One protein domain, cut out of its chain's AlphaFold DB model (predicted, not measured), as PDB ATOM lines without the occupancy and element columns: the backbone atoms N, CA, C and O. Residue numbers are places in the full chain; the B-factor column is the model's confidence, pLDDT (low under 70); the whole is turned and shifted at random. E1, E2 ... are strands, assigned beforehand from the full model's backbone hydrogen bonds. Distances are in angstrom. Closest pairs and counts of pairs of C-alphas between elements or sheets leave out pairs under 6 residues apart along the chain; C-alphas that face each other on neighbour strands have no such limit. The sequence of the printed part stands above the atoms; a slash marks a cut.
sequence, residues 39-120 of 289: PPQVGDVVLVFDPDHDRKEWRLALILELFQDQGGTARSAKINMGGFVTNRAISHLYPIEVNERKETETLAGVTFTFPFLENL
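AT A GLANCE: This is residues 39 to 120 of the 289 residues of the protein "Hypothetical protein" of Meloidogyne enterolobii (UniProt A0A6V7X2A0). With little regular structure, this is one strongly twisted sheet of five strands with a long tail, residues 96 to 120, running away from it. The printed part has 82 residues, no named helix and strands E1 to E5, which hold 31 residues: all strand. The sheet's order is E4, E3, E2, E1, E5, antiparallel. The whole is loose, with a radius of gyration of the C-alphas of 15.5 A and spans of 48 by 38 by 21 A.

IN THESE COORDINATES: Find C-alpha 45 at (87.082, 73.321, 134.651), where E1, residues 45 to 48, begins. Next come E2, residues 59 to 68, 23.6 A long; E3, residues 74 to 81, 19.5 A; E4, residues 84 to 89, 16.1 A; and E5, residues 93 to 95, ending at (87.629, 66.794, 132.575).

HOW THE PARTS SIT: E1 to E4 form a meander, each strand the antiparallel neighbour of the one before. E2 bends by 70 degrees at residue 64. Within hydrogen-bond range you find N 61 and O 46 for E2 and E1, 2.8 A; N 64 and O 78 for E2 and E3, 2.8 A.

THE WHOLE: The printed part has no cut. Residues 97 to 120 have pLDDT under 70.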
ATOM      1  N   PRO A  39      96.445  66.689 128.244       73.31
ATOM      2  CA  PRO A  39      96.815  66.864 129.634       73.31
ATOM      3  C   PRO A  39      96.012  68.028 130.230       73.31
ATOM      4  O   PRO A  39      95.726  68.995 129.515       73.31
ATOM      5  N   PRO A  40      95.618  67.933 131.511       82.12
ATOM      6  CA  PRO A  40      94.926  69.024 132.178       82.12
ATOM      7  C   PRO A  40      95.787  70.283 132.111       82.12
ATOM      8  O   PRO A  40      97.010  70.210 132.257       82.12
ATOM      9  N   GLN A  41      95.145  71.424 131.891       84.31
ATOM     10  CA  GLN A  41      95.789  72.729 131.824       84.31
ATOM     11  C   GLN A  41      95.292  73.639 132.945       84.31
ATOM     12  O   GLN A  41      94.232  73.439 133.539       84.31
ATOM     13  N   VAL A  42      96.092  74.654 133.259       88.44
ATOM     14  CA  VAL A  42      95.656  75.733 134.145       88.44
ATOM     15  C   VAL A  42      94.503  76.479 133.475       88.44
ATOM     16  O   VAL A  42      94.590  76.812 132.298       88.44
ATOM     17  N   GLY A  43      93.427  76.725 134.220       86.88
ATOM     18  CA  GLY A  43      92.189  77.316 133.710       86.88
ATOM     19  C   GLY A  43      91.122  76.300 133.296       86.88
ATOM     20  O   GLY A  43      89.973  76.695 133.111       86.88
ATOM     21  N   ASP A  44      91.445  75.004 133.223       84.62
ATOM     22  CA  ASP A  44      90.440  73.977 132.937       84.62
ATOM     23  C   ASP A  44      89.428  73.854 134.087       84.62
ATOM     24  O   ASP A  44      89.783  73.854 135.275       84.62
ATOM     25  N   VAL A  45      88.156  73.677 133.720       88.94
ATOM     26  CA  VAL A  45      87.082  73.321 134.651       88.94
ATOM     27  C   VAL A  45      86.930  71.802 134.688       88.94
ATOM     28  O   VAL A  45      86.701  71.147 133.670       88.94
ATOM     29  N   VAL A  46      87.041  71.237 135.886       89.44
ATOM     30  CA  VAL A  46      87.046  69.790 136.124       89.44
ATOM     31  C   VAL A  46      86.051  69.399 137.215       89.44
ATOM     32  O   VAL A  46      85.728  70.188 138.102       89.44
ATOM     33  N   LEU A  47      85.569  68.159 137.164       91.81
ATOM     34  CA  LEU A  47      84.844  67.512 138.255       91.81
ATOM     35  C   LEU A  47      85.838  66.873 139.223       91.81
ATOM     36  O   LEU A  47      86.748  66.157 138.809       91.81
ATOM     37  N   VAL A  48      85.634  67.098 140.516       92.69
ATOM     38  CA  VAL A  48      86.462  66.527 141.578       92.69
ATOM     39  C   VAL A  48      85.816  65.243 142.077       92.69
ATOM     40  O   VAL A  48      84.670  65.260 142.522       92.69
ATOM     41  N   PHE A  49      86.563  64.143 142.019       92.12
ATOM     42  CA  PHE A  49      86.162  62.868 142.599       92.12
ATOM     43  C   PHE A  49      85.907  63.010 144.095       92.12
ATOM     44  O   PHE A  49      86.766  63.493 144.839       92.12
ATOM     45  N   ASP A  50      84.751  62.520 144.514       91.62
ATOM     46  CA  ASP A  50      84.375  62.389 145.908       91.62
ATOM     47  C   ASP A  50      83.895  60.945 146.136       91.62
ATOM     48  O   ASP A  50      82.957  60.519 145.453       91.62
ATOM     49  N   PRO A  51      84.556  60.163 147.012       91.00
ATOM     50  CA  PRO A  51      84.171  58.779 147.274       91.00
ATOM     51  C   PRO A  51      82.834  58.659 148.016       91.00
ATOM     52  O   PRO A  51      82.197  57.613 147.920       91.00
ATOM     53  N   ASP A  52      82.411  59.705 148.730       94.19
ATOM     54  CA  ASP A  52      81.204  59.681 149.558       94.19
ATOM     55  C   ASP A  52      79.942  60.049 148.761       94.19
ATOM     56  O   ASP A  52      78.822  59.853 149.234       94.19
ATOM     57  N   HIS A  53      80.113  60.568 147.540       91.38
ATOM     58  CA  HIS A  53      79.031  61.093 146.716       91.38
ATOM     59  C   HIS A  53      78.990  60.447 145.328       91.38
ATOM     60  O   HIS A  53      80.011  60.165 144.693       91.38
ATOM     61  N   ASP A  54      77.773  60.282 144.804       90.12
ATOM     62  CA  ASP A  54      77.565  59.850 143.424       90.12
ATOM     63  C   ASP A  54      78.206  60.840 142.439       90.12
ATOM     64  O   ASP A  54      78.236  62.049 142.663       90.12
ATOM     65  N   ARG A  55      78.598  60.360 141.253       83.31
ATOM     66  CA  ARG A  55      79.212  61.199 140.204       83.31
ATOM     67  C   ARG A  55      78.404  62.451 139.831       83.31
ATOM     68  O   ARG A  55      78.977  63.452 139.415       83.31
ATOM     69  N   LYS A  56      77.077  62.398 139.964       84.12
ATOM     70  CA  LYS A  56      76.159  63.525 139.704       84.12
ATOM     71  C   LYS A  56      76.289  64.671 140.724       84.12
ATOM     72  O   LYS A  56      75.810  65.767 140.461       84.12
ATOM     73  N   GLU A  57      76.886  64.394 141.878       88.19
ATOM     74  CA  GLU A  57      77.077  65.310 143.010       88.19
ATOM     75  C   GLU A  57      78.532  65.770 143.155       88.19
ATOM     76  O   GLU A  57      78.827  66.623 143.994       88.19
ATOM     77  N   TRP A  58      79.437  65.258 142.316       92.81
ATOM     78  CA  TRP A  58      80.821  65.710 142.283       92.81
ATOM     79  C   TRP A  58      80.899  67.208 142.016       92.81
ATOM     80  O   TRP A  58      80.226  67.755 141.138       92.81
ATOM     81  N   ARG A  59      81.739  67.879 142.802       91.31
ATOM     82  CA  ARG A  59      81.869  69.333 142.748       91.31
ATOM     83  C   ARG A  59      82.719  69.756 141.561       91.31
ATOM     84  O   ARG A  59      83.683  69.086 141.195       91.31
ATOM     85  N   LEU A  60      82.368  70.907 140.998       92.75
ATOM     86  CA  LEU A  60      83.169  71.586 139.989       92.75
ATOM     87  C   LEU A  60      84.342  72.308 140.645       92.75
ATOM     88  O   LEU A  60      84.200  72.886 141.726       92.75
ATOM     89  N   ALA A  61      85.476  72.316 139.958       92.81
ATOM     90  CA  ALA A  61      86.638  73.085 140.352       92.81
ATOM     91  C   ALA A  61      87.379  73.651 139.140       92.81
ATOM     92  O   ALA A  61      87.382  73.054 138.066       92.81
ATOM     93  N   LEU A  62      88.032  74.790 139.346       92.06
ATOM     94  CA  LEU A  62      88.951  75.399 138.388       92.06
ATOM     95  C   LEU A  62      90.387  75.008 138.741       92.06
ATOM     96  O   LEU A  62      90.785  75.158 139.899       92.06
ATOM     97  N   ILE A  63      91.178  74.553 137.772       92.12
ATOM     98  CA  ILE A  63      92.613  74.326 137.973       92.12
ATOM     99  C   ILE A  63      93.338  75.674 138.012       92.12
ATOM    100  O   ILE A  63      93.313  76.425 137.042       92.12
ATOM    101  N   LEU A  64      94.008  75.972 139.124       92.44
ATOM    102  CA  LEU A  64      94.815  77.182 139.296       92.44
ATOM    103  C   LEU A  64      96.286  76.951 138.948       92.44
ATOM    104  O   LEU A  64      96.911  77.794 138.321       92.44
ATOM    105  N   GLU A  65      96.853  75.823 139.376       93.88
ATOM    106  CA  GLU A  65      98.272  75.496 139.186       93.88
ATOM    107  C   GLU A  65      98.433  73.978 139.031       93.88
ATOM    108  O   GLU A  65      97.681  73.199 139.626       93.88
ATOM    109  N   LEU A  66      99.437  73.549 138.264       93.50
ATOM    110  CA  LEU A  66      99.783  72.141 138.057       93.50
ATOM    111  C   LEU A  66     101.168  71.853 138.630       93.50
ATOM    112  O   LEU A  66     102.136  72.532 138.298       93.50
ATOM    113  N   PHE A  67     101.272  70.803 139.439       92.25
ATOM    114  CA  PHE A  67     102.538  70.345 139.994       92.25
ATOM    115  C   PHE A  67     103.059  69.156 139.188       92.25
ATOM    116  O   PHE A  67     102.463  68.068 139.180       92.25
ATOM    117  N   GLN A  68     104.175  69.391 138.503       90.44
ATOM    118  CA  GLN A  68     104.870  68.413 137.673       90.44
ATOM    119  C   GLN A  68     105.987  67.722 138.457       90.44
ATOM    120  O   GLN A  68     106.632  68.330 139.307       90.44
ATOM    121  N   ASP A  69     106.195  66.439 138.169       84.50
ATOM    122  CA  ASP A  69     107.370  65.700 138.638       84.50
ATOM    123  C   ASP A  69     108.600  66.016 137.761       84.50
ATOM    124  O   ASP A  69     108.485  66.651 136.713       84.50
ATOM    125  N   GLN A  70     109.774  65.506 138.137       83.12
ATOM    126  CA  GLN A  70     111.023  65.643 137.377       83.12
ATOM    127  C   GLN A  70     110.914  65.142 135.925       83.12
ATOM    128  O   GLN A  70     111.624  65.622 135.047       83.12
ATOM    129  N   GLY A  71     109.996  64.207 135.652       78.12
ATOM    130  CA  GLY A  71     109.683  63.720 134.306       78.12
ATOM    131  C   GLY A  71     108.693  64.585 133.510       78.12
ATOM    132  O   GLY A  71     108.147  64.101 132.522       78.12
ATOM    133  N   GLY A  72     108.365  65.802 133.962       77.62
ATOM    134  CA  GLY A  72     107.460  66.737 133.270       77.62
ATOM    135  C   GLY A  72     105.978  66.340 133.281       77.62
ATOM    136  O   GLY A  72     105.135  67.026 132.710       77.62
ATOM    137  N   THR A  73     105.628  65.232 133.940       82.69
ATOM    138  CA  THR A  73     104.241  64.764 134.043       82.69
ATOM    139  C   THR A  73     103.582  65.370 135.275       82.69
ATOM    140  O   THR A  73     104.070  65.203 136.397       82.69
ATOM    141  N   ALA A  74     102.458  66.058 135.079       85.75
ATOM    142  CA  ALA A  74     101.662  66.587 136.176       85.75
ATOM    143  C   ALA A  74     101.067  65.427 137.004       85.75
ATOM    144  O   ALA A  74     100.522  64.476 136.442       85.75
ATOM    145  N   ARG A  75     101.185  65.481 138.339       89.25
ATOM    146  CA  ARG A  75     100.621  64.461 139.257       89.25
ATOM    147  C   ARG A  75      99.559  65.014 140.196       89.25
ATOM    148  O   ARG A  75      98.649  64.288 140.597       89.25
ATOM    149  N   SER A  76      99.661  66.293 140.537       93.06
ATOM    150  CA  SER A  76      98.687  66.984 141.378       93.06
ATOM    151  C   SER A  76      98.413  68.383 140.849       93.06
ATOM    152  O   SER A  76      99.210  68.936 140.090       93.06
ATOM    153  N   ALA A  77      97.266  68.932 141.223       94.94
ATOM    154  CA  ALA A  77      96.830  70.250 140.816       94.94
ATOM    155  C   ALA A  77      96.235  70.998 142.006       94.94
ATOM    156  O   ALA A  77      95.467  70.444 142.803       94.94
ATOM    157  N   LYS A  78      96.558  72.285 142.092       96.19
ATOM    158  CA  LYS A  78      95.888  73.227 142.981       96.19
ATOM    159  C   LYS A  78      94.598  73.660 142.307       96.19
ATOM    160  O   LYS A  78      94.627  74.190 141.199       96.19
ATOM    161  N   ILE A  79      93.477  73.432 142.971       96.00
ATOM    162  CA  ILE A  79      92.146  73.669 142.422       96.00
ATOM    163  C   ILE A  79      91.347  74.622 143.307       96.00
ATOM    164  O   ILE A  79      91.513  74.621 144.527       96.00
ATOM    165  N   ASN A  80      90.455  75.398 142.698       95.12
ATOM    166  CA  ASN A  80      89.490  76.252 143.384       95.12
ATOM    167  C   ASN A  80      88.074  75.687 143.238       95.12
ATOM    168  O   ASN A  80      87.533  75.637 142.134       95.12
ATOM    169  N   MET A  81      87.467  75.299 144.356       91.50
ATOM    170  CA  MET A  81      86.077  74.848 144.454       91.50
ATOM    171  C   MET A  81      85.183  75.985 144.968       91.50
ATOM    172  O   MET A  81      84.679  75.924 146.088       91.50
ATOM    173  N   GLY A  82      85.013  77.046 144.173       83.38
ATOM    174  CA  GLY A  82      84.082  78.140 144.492       83.38
ATOM    175  C   GLY A  82      84.432  78.925 145.765       83.38
ATOM    176  O   GLY A  82      83.546  79.233 146.552       83.38
ATOM    177  N   GLY A  83      85.720  79.207 145.982       83.06
ATOM    178  CA  GLY A  83      86.240  79.968 147.126       83.06
ATOM    179  C   GLY A  83      87.146  79.151 148.047       83.06
ATOM    180  O   GLY A  83      87.926  79.720 148.806       83.06
ATOM    181  N   PHE A  84      87.104  77.819 147.947       89.25
ATOM    182  CA  PHE A  84      87.988  76.936 148.702       89.25
ATOM    183  C   PHE A  84      89.092  76.362 147.813       89.25
ATOM    184  O   PHE A  84      88.820  75.631 146.856       89.25
ATOM    185  N   VAL A  85      90.345  76.676 148.145       94.50
ATOM    186  CA  VAL A  85      91.519  76.187 147.418       94.50
ATOM    187  C   VAL A  85      92.040  74.913 148.071       94.50
ATOM    188  O   VAL A  85      92.318  74.886 149.266       94.50
ATOM    189  N   THR A  86      92.212  73.855 147.281       95.06
ATOM    190  CA  THR A  86      92.793  72.588 147.754       95.06
ATOM    191  C   THR A  86      93.749  72.001 146.739       95.06
ATOM    192  O   THR A  86      93.720  72.359 145.566       95.06
ATOM    193  N   ASN A  87      94.581  71.066 147.189       95.50
ATOM    194  CA  ASN A  87      95.408  70.261 146.304       95.50
ATOM    195  C   ASN A  87      94.764  68.881 146.101       95.50
ATOM    196  O   ASN A  87      94.311  68.245 147.065       95.50
ATOM    197  N   ARG A  88      94.696  68.426 144.848       94.56
ATOM    198  CA  ARG A  88      94.136  67.126 144.463       94.56
ATOM    199  C   ARG A  88      95.030  66.426 143.449       94.56
ATOM    200  O   ARG A  88      95.629  67.059 142.583       94.56
ATOM    201  N   ALA A  89      95.106  65.102 143.560       92.81
ATOM    202  CA  ALA A  89      95.761  64.274 142.557       92.81
ATOM    203  C   ALA A  89      95.005  64.373 141.227       92.81
ATOM    204  O   ALA A  89      93.775  64.392 141.217       92.81
ATOM    205  N   ILE A  90      95.729  64.383 140.110       89.94
ATOM    206  CA  ILE A  90      95.120  64.498 138.777       89.94
ATOM    207  C   ILE A  90      94.227  63.297 138.457       89.94
ATOM    208  O   ILE A  90      93.216  63.451 137.785       89.94
ATOM    209  N   SER A  91      94.521  62.124 139.020       89.38
ATOM    210  CA  SER A  91      93.657  60.939 138.932       89.38
ATOM    211  C   SER A  91      92.251  61.151 139.504       89.38
ATOM    212  O   SER A  91      91.337  60.408 139.163       89.38
ATOM    213  N   HIS A  92      92.074  62.138 140.385       91.31
ATOM    214  CA  HIS A  92      90.797  62.500 141.002       91.31
ATOM    215  C   HIS A  92      90.140  63.707 140.320       91.31
ATOM    216  O   HIS A  92      89.133  64.211 140.813       91.31
ATOM    217  N   LEU A  93      90.702  64.189 139.210       89.94
ATOM    218  CA  LEU A  93      90.168  65.298 138.431       89.94
ATOM    219  C   LEU A  93      89.672  64.768 137.094       89.94
ATOM    220  O   LEU A  93      90.424  64.197 136.309       89.94
ATOM    221  N   TYR A  94      88.387  64.967 136.840       87.81
ATOM    222  CA  TYR A  94      87.729  64.490 135.637       87.81
ATOM    223  C   TYR A  94      87.399  65.674 134.733       87.81
ATOM    224  O   TYR A  94      86.648  66.558 135.151       87.81
ATOM    225  N   PRO A  95      87.925  65.713 133.499       81.81
ATOM    226  CA  PRO A  95      87.629  66.794 132.575       81.81
ATOM    227  C   PRO A  95      86.145  66.798 132.211       81.81
ATOM    228  O   PRO A  95      85.504  65.746 132.102       81.81
ATOM    229  N   ILE A  96      85.607  67.996 132.022       81.69
ATOM    230  CA  ILE A  96      84.248  68.202 131.531       81.69
ATOM    231  C   ILE A  96      84.334  68.492 130.040       81.69
ATOM    232  O   ILE A  96      85.263  69.147 129.573       81.69
ATOM    233  N   GLU A  97      83.343  68.029 129.287       66.19
ATOM    234  CA  GLU A  97      83.228  68.240 127.840       66.19
ATOM    235  C   GLU A  97      82.798  69.682 127.483       66.19
ATOM    236  O   GLU A  97      82.091  69.915 126.508       66.19
ATOM    237  N   VAL A  98      83.222  70.652 128.297       60.34
ATOM    238  CA  VAL A  98      83.034  72.091 128.116       60.34
ATOM    239  C   VAL A  98      84.432  72.679 128.088       60.34
ATOM    240  O   VAL A  98      84.971  73.082 129.115       60.34
ATOM    241  N   ASN A  99      85.074  72.611 126.933       48.34
ATOM    242  CA  ASN A  99      86.379  73.219 126.776       48.34
ATOM    243  C   ASN A  99      86.417  73.921 125.422       48.34
ATOM    244  O   ASN A  99      86.469  73.267 124.382       48.34
ATOM    245  N   GLU A 100      86.347  75.251 125.454       50.69
ATOM    246  CA  GLU A 100      86.742  76.118 124.343       50.69
ATOM    247  C   GLU A 100      88.269  76.142 124.324       50.69
ATOM    248  O   GLU A 100      88.926  77.095 124.742       50.69
ATOM    249  N   ARG A 101      88.863  75.021 123.914       54.53
ATOM    250  CA  ARG A 101      90.295  75.008 123.653       54.53
ATOM    251  C   ARG A 101      90.510  75.860 122.414       54.53
ATOM    252  O   ARG A 101      89.826  75.671 121.412       54.53
ATOM    253  N   LYS A 102      91.476  76.777 122.483       45.38
ATOM    254  CA  LYS A 102      92.060  77.419 121.304       45.38
ATOM    255  C   LYS A 102      92.741  76.321 120.494       45.38
ATOM    256  O   LYS A 102      93.930  76.065 120.663       45.38
ATOM    257  N   GLU A 103      91.975  75.595 119.697       46.91
ATOM    258  CA  GLU A 103      92.533  74.717 118.687       46.91
ATOM    259  C   GLU A 103      93.193  75.631 117.660       46.91
ATOM    260  O   GLU A 103      92.552  76.175 116.768       46.91
ATOM    261  N   THR A 104      94.498  75.853 117.817       46.38
ATOM    262  CA  THR A 104      95.326  76.283 116.697       46.38
ATOM    263  C   THR A 104      95.501  75.075 115.793       46.38
ATOM    264  O   THR A 104      96.538  74.406 115.817       46.38
ATOM    265  N   GLU A 105      94.454  74.734 115.047       42.72
ATOM    266  CA  GLU A 105      94.581  73.773 113.963       42.72
ATOM    267  C   GLU A 105      95.502  74.401 112.919       42.72
ATOM    268  O   GLU A 105      95.170  75.384 112.258       42.72
ATOM    269  N   THR A 106      96.721  73.873 112.822       41.00
ATOM    270  CA  THR A 106      97.644  74.259 111.756       41.00
ATOM    271  C   THR A 106      97.349  73.373 110.557       41.00
ATOM    272  O   THR A 106      97.954  72.313 110.390       41.00
ATOM    273  N   LEU A 107      96.384  73.773 109.735       39.88
ATOM    274  CA  LEU A 107      96.145  73.135 108.444       39.88
ATOM    275  C   LEU A 107      97.096  73.767 107.423       39.88
ATOM    276  O   LEU A 107      97.090  74.975 107.212       39.88
ATOM    277  N   ALA A 108      97.957  72.946 106.817       43.44
ATOM    278  CA  ALA A 108      98.855  73.353 105.729       43.44
ATOM    279  C   ALA A 108      99.743  74.588 106.023       43.44
ATOM    280  O   ALA A 108      99.983  75.410 105.145       43.44
ATOM    281  N   GLY A 109     100.258  74.716 107.252       43.47
ATOM    282  CA  GLY A 109     101.182  75.800 107.627       43.47
ATOM    283  C   GLY A 109     100.514  77.143 107.938       43.47
ATOM    284  O   GLY A 109     101.219  78.104 108.237       43.47
ATOM    285  N   VAL A 110      99.181  77.203 107.924       38.94
ATOM    286  CA  VAL A 110      98.416  78.369 108.366       38.94
ATOM    287  C   VAL A 110      97.938  78.115 109.790       38.94
ATOM    288  O   VAL A 110      97.205  77.164 110.055       38.94
ATOM    289  N   THR A 111      98.392  78.941 110.728       34.16
ATOM    290  CA  THR A 111      97.909  78.930 112.109       34.16
ATOM    291  C   THR A 111      96.585  79.677 112.182       34.16
ATOM    292  O   THR A 111      96.578  80.904 112.112       34.16
ATOM    293  N   PHE A 112      95.476  78.963 112.372       37.28
ATOM    294  CA  PHE A 112      94.210  79.601 112.728       37.28
ATOM    295  C   PHE A 112      94.164  79.826 114.236       37.28
ATOM    296  O   PHE A 112      93.950  78.902 115.017       37.28
ATOM    297  N   THR A 113      94.400  81.058 114.678       36.47
ATOM    298  CA  THR A 113      94.073  81.461 116.048       36.47
ATOM    299  C   THR A 113      92.616  81.886 116.076       36.47
ATOM    300  O   THR A 113      92.310  82.988 115.636       36.47
ATOM    301  N   PHE A 114      91.721  81.041 116.592       39.94
ATOM    302  CA  PHE A 114      90.358  81.479 116.895       39.94
ATOM    303  C   PHE A 114      90.416  82.513 118.032       39.94
ATOM    304  O   PHE A 114      90.821  82.156 119.150       39.94
ATOM    305  N   PRO A 115      90.083  83.793 117.778       36.47
ATOM    306  CA  PRO A 115      90.031  84.796 118.827       36.47
ATOM    307  C   PRO A 115      88.873  84.446 119.760       36.47
ATOM    308  O   PRO A 115      87.791  84.061 119.320       36.47
ATOM    309  N   PHE A 116      89.109  84.570 121.062       40.19
ATOM    310  CA  PHE A 116      88.026  84.615 122.034       40.19
ATOM    311  C   PHE A 116      87.197  85.860 121.700       40.19
ATOM    312  O   PHE A 116      87.716  86.972 121.771       40.19
ATOM    313  N   LEU A 117      85.961  85.665 121.242       42.31
ATOM    314  CA  LEU A 117      85.055  86.751 120.876       42.31
ATOM    315  C   LEU A 117      84.579  87.433 122.150       42.31
ATOM    316  O   LEU A 117      83.580  87.034 122.750       42.31
ATOM    317  N   GLU A 118      85.321  88.447 122.586       45.16
ATOM    318  CA  GLU A 118      84.897  89.299 123.695       45.16
ATOM    319  C   GLU A 118      83.676  90.147 123.320       45.16
ATOM    320  O   GLU A 118      82.934  90.538 124.217       45.16
ATOM    321  N   ASN A 119      83.393  90.334 122.023       43.69
ATOM    322  CA  ASN A 119      82.170  90.961 121.537       43.69
ATOM    323  C   ASN A 119      81.598  90.275 120.288       43.69
ATOM    324  O   ASN A 119      82.308  89.765 119.425       43.69
ATOM    325  N   LEU A 120      80.264  90.284 120.199       46.72
ATOM    326  CA  LEU A 120      79.498  89.737 119.073       46.72
ATOM    327  C   LEU A 120      79.662  90.579 117.794       46.72
ATOM    328  O   LEU A 120      79.485  90.055 116.699       46.72
TER     329      LEU A 120